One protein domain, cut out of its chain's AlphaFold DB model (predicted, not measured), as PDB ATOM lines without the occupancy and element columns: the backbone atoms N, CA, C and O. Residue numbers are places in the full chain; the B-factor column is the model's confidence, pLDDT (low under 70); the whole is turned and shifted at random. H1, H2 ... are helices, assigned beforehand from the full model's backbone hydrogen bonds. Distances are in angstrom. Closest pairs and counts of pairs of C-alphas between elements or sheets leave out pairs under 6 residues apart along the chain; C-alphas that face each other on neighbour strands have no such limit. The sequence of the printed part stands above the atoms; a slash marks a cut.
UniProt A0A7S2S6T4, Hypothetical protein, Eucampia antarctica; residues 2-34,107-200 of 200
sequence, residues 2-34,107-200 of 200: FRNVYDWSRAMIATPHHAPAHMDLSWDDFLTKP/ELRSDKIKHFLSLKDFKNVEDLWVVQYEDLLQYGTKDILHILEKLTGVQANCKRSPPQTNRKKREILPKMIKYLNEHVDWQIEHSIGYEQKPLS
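AT A GLANCE: This is residues 2 to 34 and 107 to 200 of the 200 residues of the protein "Hypothetical protein" of Eucampia antarctica (UniProt A0A7S2S6T4). The domain is a loose, open frame of helices: H1, H2 and H6 cluster at one end, H3 and H7 run side by side next to them, and the corner of H4 and H5 reaches away without touching another helix. Residues 121 to 126 stick out, and residues 153 to 173 form a long unnamed strip from H5 back to H6. The printed part has 127 residues with seven named helices, H1 to H7 in chain order, and no named strand; the class is all helix. It is loose, with a radius of gyration of the C-alphas of 17.3 A and spans of 50 by 38 by 32 A.

HOW THE PARTS SIT: H3, residues 107 to 121, touches H7, residues 186 to 191, with residues 110 to 114 alone; the closest C-alphas, of Ser 110 and Ile 188, are 6.3 A apart. They run the same way at a shallow tilt of 27 degrees. H1, residues 5 to 14, is close to H7 but not clearly touching, with C-alphas of Val 5 and Glu 189 closest at 7.9 A. H1 only just touches H6, residues 174 to 183, with 3 pairs of C-alphas within 8 A, the closest Tyr 6 and Ile 177 at 7.0 A. H1 touches H2, residues 27 to 32, through C-alphas of Ile 13 and Trp 27, the closest at 6.4 A. H4, residues 133 to 139, and H5, residues 142 to 152, meet only through their link. Every O i to N i+4 pair is within hydrogen-bond range in H1, H2, H4, H5, H6 and H7; in H3 8 of 11 are.

IN THESE COORDINATES: H3 spans 22.3 A, H5 15.4 A, H6 14.3 A and H1 14.0 A from first to last C-alpha. C-alpha 5 is at (31.348, 22.920, 14.808) and C-alpha 191 at (22.181, 15.809, 9.525).

THE WHOLE: The two farthest C-alphas, of Asp 29 and Gly 153, are 49.7 A apart. Residues 35 to 106 are cut out, with 9.6 A from C-alpha 34 to C-alpha 107. The links H1 to H2, H3 to H4 and H5 to H6 are long. Residue 200 alone is under 70 in pLDDT.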
ATOM      1  N   PHE A   2      24.778  26.468   7.775       96.62
ATOM      2  CA  PHE A   2      25.461  26.096   9.012       96.62
ATOM      3  C   PHE A   2      26.969  26.264   8.847       96.62
ATOM      4  O   PHE A   2      27.455  26.325   7.728       96.62
ATOM      5  N   ARG A   3      27.700  26.405   9.954       95.75
ATOM      6  CA  ARG A   3      29.171  26.427   9.987       95.75
ATOM      7  C   ARG A   3      29.650  25.191  10.728       95.75
ATOM      8  O   ARG A   3      29.005  24.842  11.721       95.75
ATOM      9  N   ASN A   4      30.776  24.604  10.319       96.12
ATOM     10  CA  ASN A   4      31.322  23.430  11.003       96.12
ATOM     11  C   ASN A   4      31.572  23.725  12.491       96.12
ATOM     12  O   ASN A   4      31.975  24.838  12.852       96.12
ATOM     13  N   VAL A   5      31.323  22.734  13.350       97.88
ATOM     14  CA  VAL A   5      31.348  22.920  14.808       97.88
ATOM     15  C   VAL A   5      32.700  23.426  15.312       97.88
ATOM     16  O   VAL A   5      32.737  24.304  16.166       97.88
ATOM     17  N   TYR A   6      33.813  22.991  14.718       97.50
ATOM     18  CA  TYR A   6      35.148  23.411  15.145       97.50
ATOM     19  C   TYR A   6      35.388  24.911  14.928       97.50
ATOM     20  O   TYR A   6      35.752  25.633  15.862       97.50
ATOM     21  N   ASP A   7      35.171  25.407  13.705       95.69
ATOM     22  CA  ASP A   7      35.337  26.833  13.404       95.69
ATOM     23  C   ASP A   7      34.272  27.692  14.084       95.69
ATOM     24  O   ASP A   7      34.538  28.849  14.425       95.69
ATOM     25  N   TRP A   8      33.067  27.149  14.271       96.69
ATOM     26  CA  TRP A   8      32.001  27.813  15.009       96.69
ATOM     27  C   TRP A   8      32.374  27.996  16.481       96.69
ATOM     28  O   TRP A   8      32.393  29.136  16.944       96.69
ATOM     29  N   SER A   9      32.774  26.932  17.181       97.50
ATOM     30  CA  SER A   9      33.214  26.995  18.578       97.50
ATOM     31  C   SER A   9      34.393  27.947  18.735       97.50
ATOM     32  O   SER A   9      34.378  28.819  19.601       97.50
ATOM     33  N   ARG A  10      35.393  27.876  17.843       96.62
ATOM     34  CA  ARG A  10      36.543  28.788  17.907       96.62
ATOM     35  C   ARG A  10      36.148  30.249  17.675       96.62
ATOM     36  O   ARG A  10      36.736  31.134  18.296       96.62
ATOM     37  N   ALA A  11      35.182  30.511  16.793       95.06
ATOM     38  CA  ALA A  11      34.660  31.856  16.566       95.06
ATOM     39  C   ALA A  11      33.874  32.381  17.777       95.06
ATOM     40  O   ALA A  11      34.054  33.540  18.135       95.06
ATOM     41  N   MET A  12      33.066  31.534  18.416       96.38
ATOM     42  CA  MET A  12      32.297  31.890  19.611       96.38
ATOM     43  C   MET A  12      33.210  32.211  20.795       96.38
ATOM     44  O   MET A  12      33.042  33.255  21.411       96.38
ATOM     45  N   ILE A  13      34.245  31.399  21.031       96.62
ATOM     46  CA  ILE A  13      35.257  31.659  22.070       96.62
ATOM     47  C   ILE A  13      35.983  32.987  21.813       96.62
ATOM     48  O   ILE A  13      36.229  33.766  22.726       96.62
ATOM     49  N   ALA A  14      36.356  33.258  20.558       95.44
ATOM     50  CA  ALA A  14      37.089  34.475  20.216       95.44
ATOM     51  C   ALA A  14      36.227  35.746  20.290       95.44
ATOM     52  O   ALA A  14      36.762  36.851  20.395       95.44
ATOM     53  N   THR A  15      34.909  35.622  20.133       95.81
ATOM     54  CA  THR A  15      33.988  36.757  20.012       95.81
ATOM     55  C   THR A  15      32.598  36.368  20.539       95.81
ATOM     56  O   THR A  15      31.672  36.179  19.742       95.81
ATOM     57  N   PRO A  16      32.426  36.225  21.867       96.56
ATOM     58  CA  PRO A  16      31.174  35.765  22.467       96.56
ATOM     59  C   PRO A  16      30.141  36.892  22.526       96.56
ATOM     60  O   PRO A  16      29.895  37.517  23.557       96.56
ATOM     61  N   HIS A  17      29.556  37.184  21.366       96.31
ATOM     62  CA  HIS A  17      28.545  38.220  21.231       96.31
ATOM     63  C   HIS A  17      27.364  37.979  22.166       96.31
ATOM     64  O   HIS A  17      26.835  36.872  22.209       96.31
ATOM     65  N   HIS A  18      26.936  39.030  22.871       96.44
ATOM     66  CA  HIS A  18      25.788  38.990  23.784       96.44
ATOM     67  C   HIS A  18      25.923  37.976  24.933       96.44
ATOM     68  O   HIS A  18      24.944  37.689  25.617       96.44
ATOM     69  N   ALA A  19      27.129  37.461  25.187       97.00
ATOM     70  CA  ALA A  19      27.372  36.437  26.191       97.00
ATOM     71  C   ALA A  19      28.414  36.901  27.232       97.00
ATOM     72  O   ALA A  19      29.507  36.337  27.306       97.00
ATOM     73  N   PRO A  20      28.092  37.909  28.076       95.56
ATOM     74  CA  PRO A  20      29.035  38.476  29.049       95.56
ATOM     75  C   PRO A  20      29.639  37.442  30.011       95.56
ATOM     76  O   PRO A  20      30.840  37.453  30.242       95.56
ATOM     77  N   ALA A  21      28.844  36.502  30.532       96.75
ATOM     78  CA  ALA A  21      29.335  35.429  31.404       96.75
ATOM     79  C   ALA A  21      30.274  34.408  30.722       96.75
ATOM     80  O   ALA A  21      30.862  33.583  31.418       96.75
ATOM     81  N   HIS A  22      30.424  34.456  29.396       97.69
ATOM     82  CA  HIS A  22      31.352  33.614  28.632       97.69
ATOM     83  C   HIS A  22      32.553  34.407  28.086       97.69
ATOM     84  O   HIS A  22      33.320  33.910  27.263       97.69
ATOM     85  N   MET A  23      32.736  35.650  28.533       95.50
ATOM     86  CA  MET A  23      33.879  36.481  28.158       95.50
ATOM     87  C   MET A  23      35.178  35.986  28.794       95.50
ATOM     88  O   MET A  23      35.194  35.568  29.946       95.50
ATOM     89  N   ASP A  24      36.272  36.110  28.039       95.19
ATOM     90  CA  ASP A  24      37.652  35.928  28.511       95.19
ATOM     91  C   ASP A  24      37.941  34.563  29.187       95.19
ATOM     92  O   ASP A  24      38.910  34.421  29.931       95.19
ATOM     93  N   LEU A  25      37.132  33.540  28.884       97.69
ATOM     94  CA  LEU A  25      37.335  32.160  29.330       97.69
ATOM     95  C   LEU A  25      38.362  31.425  28.459       97.69
ATOM     96  O   LEU A  25      38.521  31.716  27.264       97.69
ATOM     97  N   SER A  26      39.026  30.420  29.036       97.75
ATOM     98  CA  SER A  26      39.772  29.436  28.249       97.75
ATOM     99  C   SER A  26      38.816  28.635  27.357       97.75
ATOM    100  O   SER A  26      37.600  28.644  27.546       97.75
ATOM    101  N   TRP A  27      39.343  27.946  26.340       97.56
ATOM    102  CA  TRP A  27      38.483  27.191  25.420       97.56
ATOM    103  C   TRP A  27      37.707  26.081  26.146       97.56
ATOM    104  O   TRP A  27      36.563  25.818  25.792       97.56
ATOM    105  N   ASP A  28      38.320  25.441  27.138       98.00
ATOM    106  CA  ASP A  28      37.750  24.347  27.918       98.00
ATOM    107  C   ASP A  28      36.679  24.851  28.883       98.00
ATOM    108  O   ASP A  28      35.567  24.322  28.867       98.00
ATOM    109  N   ASP A  29      36.945  25.935  29.617       98.50
ATOM    110  CA  ASP A  29      35.934  26.581  30.459       98.50
ATOM    111  C   ASP A  29      34.752  27.062  29.612       98.50
ATOM    112  O   ASP A  29      33.597  26.840  29.960       98.50
ATOM    113  N   PHE A  30      35.012  27.668  28.450       98.38
ATOM    114  CA  PHE A  30      33.956  28.154  27.564       98.38
ATOM    115  C   PHE A  30      33.039  27.030  27.067       98.38
ATOM    116  O   PHE A  30      31.823  27.205  27.005       98.38
ATOM    117  N   LEU A  31      33.610  25.887  26.671       98.19
ATOM    118  CA  LEU A  31      32.850  24.763  26.118       98.19
ATOM    119  C   LEU A  31      32.139  23.918  27.180       98.19
ATOM    120  O   LEU A  31      31.254  23.144  26.817       98.19
ATOM    121  N   THR A  32      32.530  24.024  28.447       98.38
ATOM    122  CA  THR A  32      31.961  23.236  29.554       98.38
ATOM    123  C   THR A  32      31.036  24.048  30.452       98.38
ATOM    124  O   THR A  32      30.189  23.466  31.129       98.38
ATOM    125  N   LYS A  33      31.158  25.380  30.458       98.50
ATOM    126  CA  LYS A  33      30.309  26.263  31.255       98.50
ATOM    127  C   LYS A  33      28.844  26.187  30.790       98.50
ATOM    128  O   LYS A  33      28.591  26.266  29.585       98.50
ATOM    129  N   PRO A  34      27.875  26.124  31.726       98.38
ATOM    130  CA  PRO A  34      26.458  26.283  31.415       98.38
ATOM    131  C   PRO A  34      26.173  27.553  30.619       98.38
ATOM    132  O   PRO A  34      26.650  28.633  30.980       98.38
ATOM    133  N   GLU A 107      25.215  21.657  23.572       98.25
ATOM    134  CA  GLU A 107      23.796  21.291  23.682       98.25
ATOM    135  C   GLU A 107      22.888  22.334  23.016       98.25
ATOM    136  O   GLU A 107      22.048  21.973  22.189       98.25
ATOM    137  N   LEU A 108      23.112  23.630  23.292       97.88
ATOM    138  CA  LEU A 108      22.389  24.721  22.624       97.88
ATOM    139  C   LEU A 108      22.492  24.595  21.102       97.88
ATOM    140  O   LEU A 108      21.502  24.744  20.388       97.88
ATOM    141  N   ARG A 109      23.697  24.343  20.585       97.75
ATOM    142  CA  ARG A 109      23.925  24.194  19.149       97.75
ATOM    143  C   ARG A 109      23.129  23.028  18.572       97.75
ATOM    144  O   ARG A 109      22.480  23.219  17.544       97.75
ATOM    145  N   SER A 110      23.170  21.863  19.210       98.06
ATOM    146  CA  SER A 110      22.428  20.684  18.758       98.06
ATOM    147  C   SER A 110      20.933  20.977  18.669       98.06
ATOM    148  O   SER A 110      20.306  20.710  17.642       98.06
ATOM    149  N   ASP A 111      20.362  21.608  19.693       97.38
ATOM    150  CA  ASP A 111      18.937  21.941  19.704       97.38
ATOM    151  C   ASP A 111      18.580  23.049  18.710       97.38
ATOM    152  O   ASP A 111      17.543  22.975  18.047       97.38
ATOM    153  N   LYS A 112      19.474  24.020  18.492       96.44
ATOM    154  CA  LYS A 112      19.325  25.005  17.415       96.44
ATOM    155  C   LYS A 112      19.300  24.352  16.040       96.44
ATOM    156  O   LYS A 112      18.461  24.725  15.221       96.44
ATOM    157  N   ILE A 113      20.179  23.387  15.775       98.19
ATOM    158  CA  ILE A 113      20.188  22.652  14.505       98.19
ATOM    159  C   ILE A 113      18.869  21.899  14.331       98.19
ATOM    160  O   ILE A 113      18.209  22.089  13.310       98.19
ATOM    161  N   LYS A 114      18.435  21.126  15.336       97.06
ATOM    162  CA  LYS A 114      17.140  20.419  15.304       97.06
ATOM    163  C   LYS A 114      15.983  21.377  15.021       97.06
ATOM    164  O   LYS A 114      15.153  21.097  14.160       97.06
ATOM    165  N   HIS A 115      15.957  22.524  15.697       95.12
ATOM    166  CA  HIS A 115      14.929  23.536  15.488       95.12
ATOM    167  C   HIS A 115      14.935  24.074  14.049       95.12
ATOM    168  O   HIS A 115      13.888  24.095  13.406       95.12
ATOM    169  N   PHE A 116      16.099  24.432  13.495       95.81
ATOM    170  CA  PHE A 116      16.189  24.866  12.095       95.81
ATOM    171  C   PHE A 116      15.762  23.776  11.109       95.81
ATOM    172  O   PHE A 116      15.134  24.086  10.100       95.81
ATOM    173  N   LEU A 117      16.070  22.509  11.391       96.62
ATOM    174  CA  LEU A 117      15.656  21.393  10.543       96.62
ATOM    175  C   LEU A 117      14.150  21.115  10.611       96.62
ATOM    176  O   LEU A 117      13.581  20.674   9.615       96.62
ATOM    177  N   SER A 118      13.493  21.431  11.730       95.81
ATOM    178  CA  SER A 118      12.032  21.321  11.867       95.81
ATOM    179  C   SER A 118      11.254  22.324  11.008       95.81
ATOM    180  O   SER A 118      10.065  22.140  10.764       95.81
ATOM    181  N   LEU A 119      11.917  23.366  10.485       95.38
ATOM    182  CA  LEU A 119      11.267  24.353   9.618       95.38
ATOM    183  C   LEU A 119      10.705  23.731   8.337       95.38
ATOM    184  O   LEU A 119       9.754  24.269   7.782       95.38
ATOM    185  N   LYS A 120      11.253  22.596   7.884       95.38
ATOM    186  CA  LYS A 120      10.730  21.857   6.725       95.38
ATOM    187  C   LYS A 120       9.268  21.422   6.904       95.38
ATOM    188  O   LYS A 120       8.571  21.230   5.922       95.38
ATOM    189  N   ASP A 121       8.820  21.258   8.150       96.12
ATOM    190  CA  ASP A 121       7.485  20.755   8.479       96.12
ATOM    191  C   ASP A 121       6.455  21.901   8.599       96.12
ATOM    192  O   ASP A 121       5.285  21.684   8.926       96.12
ATOM    193  N   PHE A 122       6.866  23.153   8.362       95.44
ATOM    194  CA  PHE A 122       5.984  24.312   8.461       95.44
ATOM    195  C   PHE A 122       5.104  24.414   7.210       95.44
ATOM    196  O   PHE A 122       5.587  24.314   6.090       95.44
ATOM    197  N   LYS A 123       3.811  24.724   7.391       95.06
ATOM    198  CA  LYS A 123       2.781  24.719   6.328       95.06
ATOM    199  C   LYS A 123       3.153  25.467   5.035       95.06
ATOM    200  O   LYS A 123       2.654  25.112   3.976       95.06
ATOM    201  N   ASN A 124       3.965  26.518   5.131       93.31
ATOM    202  CA  ASN A 124       4.330  27.381   4.002       93.31
ATOM    203  C   ASN A 124       5.796  27.204   3.568       93.31
ATOM    204  O   ASN A 124       6.348  28.089   2.914       93.31
ATOM    205  N   VAL A 125       6.446  26.116   3.983       92.06
ATOM    206  CA  VAL A 125       7.800  25.756   3.562       92.06
ATOM    207  C   VAL A 125       7.686  24.607   2.572       92.06
ATOM    208  O   VAL A 125       7.288  23.510   2.936       92.06
ATOM    209  N   GLU A 126       8.008  24.888   1.311       87.88
ATOM    210  CA  GLU A 126       7.989  23.883   0.238       87.88
ATOM    211  C   GLU A 126       9.192  22.938   0.335       87.88
ATOM    212  O   GLU A 126       9.076  21.737   0.121       87.88
ATOM    213  N   ASP A 127      10.364  23.489   0.662       88.38
ATOM    214  CA  ASP A 127      11.614  22.742   0.746       88.38
ATOM    215  C   ASP A 127      12.591  23.428   1.716       88.38
ATOM    216  O   ASP A 127      12.543  24.649   1.920       88.38
ATOM    217  N   LEU A 128      13.495  22.649   2.312       91.19
ATOM    218  CA  LEU A 128      14.527  23.119   3.232       91.19
ATOM    219  C   LEU A 128      15.909  22.683   2.761       91.19
ATOM    220  O   LEU A 128      16.249  21.501   2.774       91.19
ATOM    221  N   TRP A 129      16.753  23.658   2.429       89.94
ATOM    222  CA  TRP A 129      18.111  23.381   1.973       89.94
ATOM    223  C   TRP A 129      19.137  23.675   3.049       89.94
ATOM    224  O   TRP A 129      19.335  24.812   3.496       89.94
ATOM    225  N   VAL A 130      19.852  22.623   3.419       93.44
ATOM    226  CA  VAL A 130      21.032  22.725   4.259       93.44
ATOM    227  C   VAL A 130      22.215  23.089   3.374       93.44
ATOM    228  O   VAL A 130      22.500  22.433   2.379       93.44
ATOM    229  N   VAL A 131      22.915  24.151   3.756       92.56
ATOM    230  CA  VAL A 131      24.101  24.637   3.050       92.56
ATOM    231  C   VAL A 131      25.223  24.806   4.055       92.56
ATOM    232  O   VAL A 131      25.027  25.475   5.081       92.56
ATOM    233  N   GLN A 132      26.387  24.243   3.751       94.69
ATOM    234  CA  GLN A 132      27.587  24.424   4.552       94.69
ATOM    235  C   GLN A 132      28.248  25.751   4.209       94.69
ATOM    236  O   GLN A 132      28.421  26.130   3.051       94.69
ATOM    237  N   TYR A 133      28.609  26.496   5.243       93.56
ATOM    238  CA  TYR A 133      29.262  27.786   5.107       93.56
ATOM    239  C   TYR A 133      30.606  27.659   4.379       93.56
ATOM    240  O   TYR A 133      30.986  28.545   3.618       93.56
ATOM    241  N   GLU A 134      31.322  26.559   4.603       92.56
ATOM    242  CA  GLU A 134      32.618  26.269   3.998       92.56
ATOM    243  C   GLU A 134      32.501  26.033   2.489       92.56
ATOM    244  O   GLU A 134      33.325  26.569   1.748       92.56
ATOM    245  N   ASP A 135      31.437  25.374   2.025       91.94
ATOM    246  CA  ASP A 135      31.152  25.221   0.593       91.94
ATOM    247  C   ASP A 135      30.922  26.577  -0.073       91.94
ATOM    248  O   ASP A 135      31.474  26.862  -1.135       91.94
ATOM    249  N   LEU A 136      30.180  27.476   0.581       92.00
ATOM    250  CA  LEU A 136      29.981  28.835   0.071       92.00
ATOM    251  C   LEU A 136      31.287  29.635   0.023       92.00
ATOM    252  O   LEU A 136      31.458  30.488  -0.850       92.00
ATOM    253  N   LEU A 137      32.226  29.378   0.937       91.69
ATOM    254  CA  LEU A 137      33.561  29.969   0.856       91.69
ATOM    255  C   LEU A 137      34.389  29.355  -0.275       91.69
ATOM    256  O   LEU A 137      35.151  30.076  -0.915       91.69
ATOM    257  N   GLN A 138      34.264  28.057  -0.533       91.12
ATOM    258  CA  GLN A 138      35.079  27.356  -1.522       91.12
ATOM    259  C   GLN A 138      34.589  27.561  -2.959       91.12
ATOM    260  O   GLN A 138      35.406  27.739  -3.861       91.12
ATOM    261  N   TYR A 139      33.276  27.569  -3.171       91.44
ATOM    262  CA  TYR A 139      32.652  27.582  -4.498       91.44
ATOM    263  C   TYR A 139      31.900  28.891  -4.792       91.44
ATOM    264  O   TYR A 139      31.545  29.181  -5.937       91.44
ATOM    265  N   GLY A 140      31.723  29.747  -3.783       92.38
ATOM    266  CA  GLY A 140      30.932  30.964  -3.901       92.38
ATOM    267  C   GLY A 140      29.433  30.660  -3.923       92.38
ATOM    268  O   GLY A 140      28.961  29.655  -3.405       92.38
ATOM    269  N   THR A 141      28.661  31.555  -4.536       92.81
ATOM    270  CA  THR A 141      27.184  31.445  -4.608       92.81
ATOM    271  C   THR A 141      26.679  31.008  -5.979       92.81
ATOM    272  O   THR A 141      25.474  30.992  -6.217       92.81
ATOM    273  N   LYS A 142      27.583  30.685  -6.912       90.06
ATOM    274  CA  LYS A 142      27.206  30.396  -8.299       90.06
ATOM    275  C   LYS A 142      26.300  29.176  -8.395       90.06
ATOM    276  O   LYS A 142      25.253  29.267  -9.028       90.06
ATOM    277  N   ASP A 143      26.693  28.084  -7.752       87.12
ATOM    278  CA  ASP A 143      26.015  26.802  -7.921       87.12
ATOM    279  C   ASP A 143      24.654  26.804  -7.228       87.12
ATOM    280  O   ASP A 143      23.658  26.436  -7.843       87.12
ATOM    281  N   ILE A 144      24.561  27.349  -6.008       89.12
ATOM    282  CA  ILE A 144      23.270  27.479  -5.319       89.12
ATOM    283  C   ILE A 144      22.292  28.378  -6.086       89.12
ATOM    284  O   ILE A 144      21.121  28.031  -6.211       89.12
ATOM    285  N   LEU A 145      22.763  29.492  -6.662       90.75
ATOM    286  CA  LEU A 145      21.916  30.351  -7.492       90.75
ATOM    287  C   LEU A 145      21.464  29.627  -8.758       90.75
ATOM    288  O   LEU A 145      20.298  29.727  -9.111       90.75
ATOM    289  N   HIS A 146      22.340  28.851  -9.396       89.50
ATOM    290  CA  HIS A 146      21.965  28.072 -10.572       89.50
ATOM    291  C   HIS A 146      20.867  27.040 -10.269       89.50
ATOM    292  O   HIS A 146      19.927  26.890 -11.050       89.50
ATOM    293  N   ILE A 147      20.950  26.352  -9.124       86.75
ATOM    294  CA  ILE A 147      19.915  25.393  -8.709       86.75
ATOM    295  C   ILE A 147      18.595  26.131  -8.427       86.75
ATOM    296  O   ILE A 147      17.544  25.692  -8.894       86.75
ATOM    297  N   LEU A 148      18.639  27.282  -7.745       88.62
ATOM    298  CA  LEU A 148      17.451  28.106  -7.492       88.62
ATOM    299  C   LEU A 148      16.807  28.612  -8.791       88.62
ATOM    300  O   LEU A 148      15.590  28.518  -8.935       88.62
ATOM    301  N   GLU A 149      17.597  29.091  -9.754       93.00
ATOM    302  CA  GLU A 149      17.110  29.545 -11.065       93.00
ATOM    303  C   GLU A 149      16.407  28.412 -11.821       93.00
ATOM    304  O   GLU A 149      15.342  28.610 -12.408       93.00
ATOM    305  N   LYS A 150      16.972  27.200 -11.770       90.94
ATOM    306  CA  LYS A 150      16.403  26.017 -12.421       90.94
ATOM    307  C   LYS A 150      15.084  25.575 -11.788       90.94
ATOM    308  O   LYS A 150      14.183  25.167 -12.515       90.94
ATOM    309  N   LEU A 151      14.975  25.623 -10.461       86.25
ATOM    310  CA  LEU A 151      13.790  25.136  -9.748       86.25
ATOM    311  C   LEU A 151      12.653  26.150  -9.717       86.25
ATOM    312  O   LEU A 151      11.493  25.773  -9.823       86.25
ATOM    313  N   THR A 152      12.982  27.432  -9.587       89.00
ATOM    314  CA  THR A 152      11.972  28.496  -9.516       89.00
ATOM    315  C   THR A 152      11.592  29.040 -10.892       89.00
ATOM    316  O   THR A 152      10.574  29.712 -11.023       89.00
ATOM    317  N   GLY A 153      12.423  28.807 -11.915       92.38
ATOM    318  CA  GLY A 153      12.306  29.461 -13.219       92.38
ATOM    319  C   GLY A 153      12.670  30.952 -13.199       92.38
ATOM    320  O   GLY A 153      12.605  31.613 -14.236       92.38
ATOM    321  N   VAL A 154      13.063  31.500 -12.043       92.94
ATOM    322  CA  VAL A 154      13.393  32.917 -11.865       92.94
ATOM    323  C   VAL A 154      14.887  33.125 -12.068       92.94
ATOM    324  O   VAL A 154      15.697  32.531 -11.370       92.94
ATOM    325  N   GLN A 155      15.262  34.007 -12.996       93.50
ATOM    326  CA  GLN A 155      16.663  34.365 -13.239       93.50
ATOM    327  C   GLN A 155      17.183  35.347 -12.180       93.50
ATOM    328  O   GLN A 155      16.489  36.296 -11.801       93.50
ATOM    329  N   ALA A 156      18.420  35.157 -11.718       90.12
ATOM    330  CA  ALA A 156      19.023  36.041 -10.732       90.12
ATOM    331  C   ALA A 156      19.453  37.375 -11.369       90.12
ATOM    332  O   ALA A 156      20.329  37.422 -12.231       90.12
ATOM    333  N   ASN A 157      18.918  38.487 -10.858       91.25
ATOM    334  CA  ASN A 157      19.309  39.849 -11.256       91.25
ATOM    335  C   ASN A 157      20.465  40.422 -10.411       91.25
ATOM    336  O   ASN A 157      20.649  41.635 -10.329       91.25
ATOM    337  N   CYS A 158      21.230  39.567  -9.729       87.56
ATOM    338  CA  CYS A 158      22.281  39.971  -8.800       87.56
ATOM    339  C   CYS A 158      23.658  39.437  -9.212       87.56
ATOM    340  O   CYS A 158      23.799  38.437  -9.920       87.56
ATOM    341  N   LYS A 159      24.714  40.110  -8.739       91.12
ATOM    342  CA  LYS A 159      26.084  39.637  -8.936       91.12
ATOM    343  C   LYS A 159      26.354  38.456  -8.006       91.12
ATOM    344  O   LYS A 159      26.331  38.597  -6.785       91.12
ATOM    345  N   ARG A 160      26.681  37.307  -8.598       92.12
ATOM    346  CA  ARG A 160      27.115  36.105  -7.876       92.12
ATOM    347  C   ARG A 160      28.393  36.414  -7.087       92.12
ATOM    348  O   ARG A 160      29.361  36.938  -7.641       92.12
ATOM    349  N   SER A 161      28.400  36.085  -5.799       92.81
ATOM    350  CA  SER A 161      29.595  36.186  -4.958       92.81
ATOM    351  C   SER A 161      30.592  35.077  -5.317       92.81
ATOM    352  O   SER A 161      30.176  33.913  -5.369       92.81
ATOM    353  N   PRO A 162      31.869  35.415  -5.573       93.56
ATOM    354  CA  PRO A 162      32.896  34.443  -5.934       93.56
ATOM    355  C   PRO A 162      33.401  33.654  -4.711       93.56
ATOM    356  O   PRO A 162      33.159  34.071  -3.573       93.56
ATOM    357  N   PRO A 163      34.147  32.556  -4.939       93.31
ATOM    358  CA  PRO A 163      34.939  31.890  -3.910       93.31
ATOM    359  C   PRO A 163      35.820  32.842  -3.090       93.31
ATOM    360  O   PRO A 163      36.394  33.799  -3.611       93.31
ATOM    361  N   GLN A 164      35.985  32.532  -1.806       91.62
ATOM    362  CA  GLN A 164      36.851  33.214  -0.844       91.62
ATOM    363  C   GLN A 164      37.954  32.267  -0.335       91.62
ATOM    364  O   GLN A 164      38.076  32.009   0.865       91.62
ATOM    365  N   THR A 165      38.784  31.754  -1.246       85.25
ATOM    366  CA  THR A 165      39.807  30.727  -0.954       85.25
ATOM    367  C   THR A 165      40.960  31.219  -0.075       85.25
ATOM    368  O   THR A 165      41.575  30.430   0.633       85.25
ATOM    369  N   ASN A 166      41.236  32.525  -0.068       83.88
ATOM    370  CA  ASN A 166      42.374  33.115   0.651       83.88
ATOM    371  C   ASN A 166      42.066  33.451   2.119       83.88
ATOM    372  O   ASN A 166      42.811  34.183   2.775       83.88
ATOM    373  N   ARG A 167      40.941  32.969   2.651       80.69
ATOM    374  CA  ARG A 167      40.545  33.271   4.023       80.69
ATOM    375  C   ARG A 167      41.436  32.515   5.005       80.69
ATOM    376  O   ARG A 167      41.541  31.292   4.951       80.69
ATOM    377  N   LYS A 168      42.040  33.244   5.948       80.56
ATOM    378  CA  LYS A 168      42.848  32.646   7.017       80.56
ATOM    379  C   LYS A 168      41.990  31.661   7.818       80.56
ATOM    380  O   LYS A 168      41.000  32.061   8.436       80.56
ATOM    381  N   LYS A 169      42.378  30.384   7.800       83.12
ATOM    382  CA  LYS A 169      41.770  29.349   8.641       83.12
ATOM    383  C   LYS A 169      42.133  29.615  10.097       83.12
ATOM    384  O   LYS A 169      43.243  30.066  10.392       83.12
ATOM    385  N   ARG A 170      41.186  29.384  11.005       86.00
ATOM    386  CA  ARG A 170      41.471  29.485  12.435       86.00
ATOM    387  C   ARG A 170      42.267  28.260  12.847       86.00
ATOM    388  O   ARG A 170      41.943  27.146  12.451       86.00
ATOM    389  N   GLU A 171      43.303  28.481  13.640       90.62
ATOM    390  CA  GLU A 171      44.003  27.385  14.287       90.62
ATOM    391  C   GLU A 171      43.132  26.843  15.424       90.62
ATOM    392  O   GLU A 171      42.593  27.610  16.235       90.62
ATOM    393  N   ILE A 172      42.960  25.521  15.439       93.75
ATOM    394  CA  ILE A 172      42.138  24.800  16.408       93.75
ATOM    395  C   ILE A 172      43.046  23.784  17.079       93.75
ATOM    396  O   ILE A 172      43.667  22.962  16.409       93.75
ATOM    397  N   LEU A 173      43.140  23.873  18.403       95.00
ATOM    398  CA  LEU A 173      44.047  23.044  19.184       95.00
ATOM    399  C   LEU A 173      43.655  21.561  19.057       95.00
ATOM    400  O   LEU A 173      42.466  21.255  19.175       95.00
ATOM    401  N   PRO A 174      44.612  20.621  18.931       96.06
ATOM    402  CA  PRO A 174      44.307  19.188  18.865       96.06
ATOM    403  C   PRO A 174      43.462  18.688  20.045       96.06
ATOM    404  O   PRO A 174      42.534  17.907  19.863       96.06
ATOM    405  N   LYS A 175      43.714  19.209  21.256       97.06
ATOM    406  CA  LYS A 175      42.909  18.899  22.451       97.06
ATOM    407  C   LYS A 175      41.451  19.353  22.319       97.06
ATOM    408  O   LYS A 175      40.559  18.629  22.739       97.06
ATOM    409  N   MET A 176      41.213  20.509  21.699       97.31
ATOM    410  CA  MET A 176      39.864  21.014  21.437       97.31
ATOM    411  C   MET A 176      39.165  20.185  20.353       97.31
ATOM    412  O   MET A 176      37.981  19.900  20.488       97.31
ATOM    413  N   ILE A 177      39.884  19.757  19.305       97.56
ATOM    414  CA  ILE A 177      39.342  18.836  18.288       97.56
ATOM    415  C   ILE A 177      38.900  17.533  18.950       97.56
ATOM    416  O   ILE A 177      37.763  17.119  18.760       97.56
ATOM    417  N   LYS A 178      39.769  16.931  19.772       98.12
ATOM    418  CA  LYS A 178      39.447  15.714  20.520       98.12
ATOM    419  C   LYS A 178      38.210  15.897  21.400       98.12
ATOM    420  O   LYS A 178      37.286  15.101  21.302       98.12
ATOM    421  N   TYR A 179      38.161  16.973  22.184       98.25
ATOM    422  CA  TYR A 179      37.011  17.265  23.038       98.25
ATOM    423  C   TYR A 179      35.709  17.387  22.232       98.25
ATOM    424  O   TYR A 179      34.705  16.775  22.590       98.25
ATOM    425  N   LEU A 180      35.724  18.126  21.118       98.38
ATOM    426  CA  LEU A 180      34.553  18.278  20.251       98.38
ATOM    427  C   LEU A 180      34.144  16.952  19.596       98.38
ATOM    428  O   LEU A 180      32.956  16.670  19.501       98.38
ATOM    429  N   ASN A 181      35.097  16.108  19.197       98.25
ATOM    430  CA  ASN A 181      34.787  14.768  18.694       98.25
ATOM    431  C   ASN A 181      34.047  13.922  19.739       98.25
ATOM    432  O   ASN A 181      33.156  13.166  19.375       98.25
ATOM    433  N   GLU A 182      34.394  14.063  21.016       98.06
ATOM    434  CA  GLU A 182      33.823  13.267  22.109       98.06
ATOM    435  C   GLU A 182      32.471  13.798  22.622       98.06
ATOM    436  O   GLU A 182      31.648  13.003  23.063       98.06
ATOM    437  N   HIS A 183      32.230  15.115  22.571       98.31
ATOM    438  CA  HIS A 183      31.099  15.749  23.276       98.31
ATOM    439  C   HIS A 183      30.030  16.362  22.362       98.31
ATOM    440  O   HIS A 183      28.964  16.749  22.842       98.31
ATOM    441  N   VAL A 184      30.296  16.497  21.063       98.31
ATOM    442  CA  VAL A 184      29.293  16.979  20.106       98.31
ATOM    443  C   VAL A 184      28.327  15.852  19.748       98.31
ATOM    444  O   VAL A 184      28.729  14.702  19.572       98.31
ATOM    445  N   ASP A 185      27.049  16.192  19.585       98.19
ATOM    446  CA  ASP A 185      26.055  15.280  19.020       98.19
ATOM    447  C   ASP A 185      26.293  15.124  17.510       98.19
ATOM    448  O   ASP A 185      25.784  15.877  16.674       98.19
ATOM    449  N   TRP A 186      27.113  14.138  17.157       98.00
ATOM    450  CA  TRP A 186      27.470  13.879  15.766       98.00
ATOM    451  C   TRP A 186      26.302  13.388  14.928       98.00
ATOM    452  O   TRP A 186      26.304  13.620  13.726       98.00
ATOM    453  N   GLN A 187      25.276  12.769  15.514       98.12
ATOM    454  CA  GLN A 187      24.078  12.422  14.751       98.12
ATOM    455  C   GLN A 187      23.418  13.692  14.193       98.12
ATOM    456  O   GLN A 187      23.003  13.723  13.031       98.12
ATOM    457  N   ILE A 188      23.383  14.758  14.993       97.94
ATOM    458  CA  ILE A 188      22.853  16.055  14.576       97.94
ATOM    459  C   ILE A 188      23.801  16.784  13.620       97.94
ATOM    460  O   ILE A 188      23.332  17.306  12.608       97.94
ATOM    461  N   GLU A 189      25.115  16.790  13.846       98.38
ATOM    462  CA  GLU A 189      26.056  17.408  12.890       98.38
ATOM    463  C   GLU A 189      26.048  16.708  11.517       98.38
ATOM    464  O   GLU A 189      26.055  17.384  10.485       98.38
ATOM    465  N   HIS A 190      25.931  15.376  11.473       97.81
ATOM    466  CA  HIS A 190      25.796  14.639  10.211       97.81
ATOM    467  C   HIS A 190      24.518  15.026   9.457       97.81
ATOM    468  O   HIS A 190      24.526  15.090   8.229       97.81
ATOM    469  N   SER A 191      23.428  15.357  10.164       97.25
ATOM    470  CA  SER A 191      22.181  15.809   9.525       97.25
ATOM    471  C   SER A 191      22.319  17.146   8.783       97.25
ATOM    472  O   SER A 191      21.501  17.458   7.917       97.25
ATOM    473  N   ILE A 192      23.379  17.911   9.076       97.50
ATOM    474  CA  ILE A 192      23.764  19.122   8.343       97.50
ATOM    475  C   ILE A 192      25.049  18.942   7.508       97.50
ATOM    476  O   ILE A 192      25.659  19.918   7.058       97.50
ATOM    477  N   GLY A 193      25.442  17.686   7.279       96.56
ATOM    478  CA  GLY A 193      26.523  17.259   6.390       96.56
ATOM    479  C   GLY A 193      27.936  17.325   6.977       96.56
ATOM    480  O   GLY A 193      28.895  17.199   6.218       96.56
ATOM    481  N   TYR A 194      28.106  17.597   8.273       97.81
ATOM    482  CA  TYR A 194      29.438  17.671   8.882       97.81
ATOM    483  C   TYR A 194      29.860  16.339   9.487       97.81
ATOM    484  O   TYR A 194      29.052  15.646  10.094       97.81
ATOM    485  N   GLU A 195      31.152  16.039   9.384       96.75
ATOM    486  CA  GLU A 195      31.773  14.825   9.912       96.75
ATOM    487  C   GLU A 195      32.873  15.148  10.929       96.75
ATOM    488  O   GLU A 195      33.400  16.269  10.997       96.75
ATOM    489  N   GLN A 196      33.242  14.130  11.707       96.56
ATOM    490  CA  GLN A 196      34.370  14.199  12.629       96.56
ATOM    491  C   GLN A 196      35.683  14.443  11.883       96.56
ATOM    492  O   GLN A 196      36.007  13.780  10.900       96.56
ATOM    493  N   LYS A 197      36.508  15.351  12.409       92.88
ATOM    494  CA  LYS A 197      37.904  15.479  11.997       92.88
ATOM    495  C   LYS A 197      38.712  14.299  12.538       92.88
ATOM    496  O   LYS A 197      38.600  13.999  13.731       92.88
ATOM    497  N   PRO A 198      39.578  13.682  11.718       88.06
ATOM    498  CA  PRO A 198      40.496  12.665  12.202       88.06
ATOM    499  C   PRO A 198      41.452  13.268  13.238       88.06
ATOM    500  O   PRO A 198      41.892  14.414  13.104       88.06
ATOM    501  N   LEU A 199      41.771  12.490  14.272       80.38
ATOM    502  CA  LEU A 199      42.834  12.835  15.210       80.38
ATOM    503  C   LEU A 199      44.166  12.481  14.537       80.38
ATOM    504  O   LEU A 199      44.435  11.307  14.298       80.38
ATOM    505  N   SER A 200      44.939  13.504  14.171       60.56
ATOM    506  CA  SER A 200      46.312  13.368  13.666       60.56
ATOM    507  C   SER A 200      47.305  13.130  14.791       60.56
ATOM    508  O   SER A 200      47.180  13.872  15.797       60.56
TER     509      SER A 200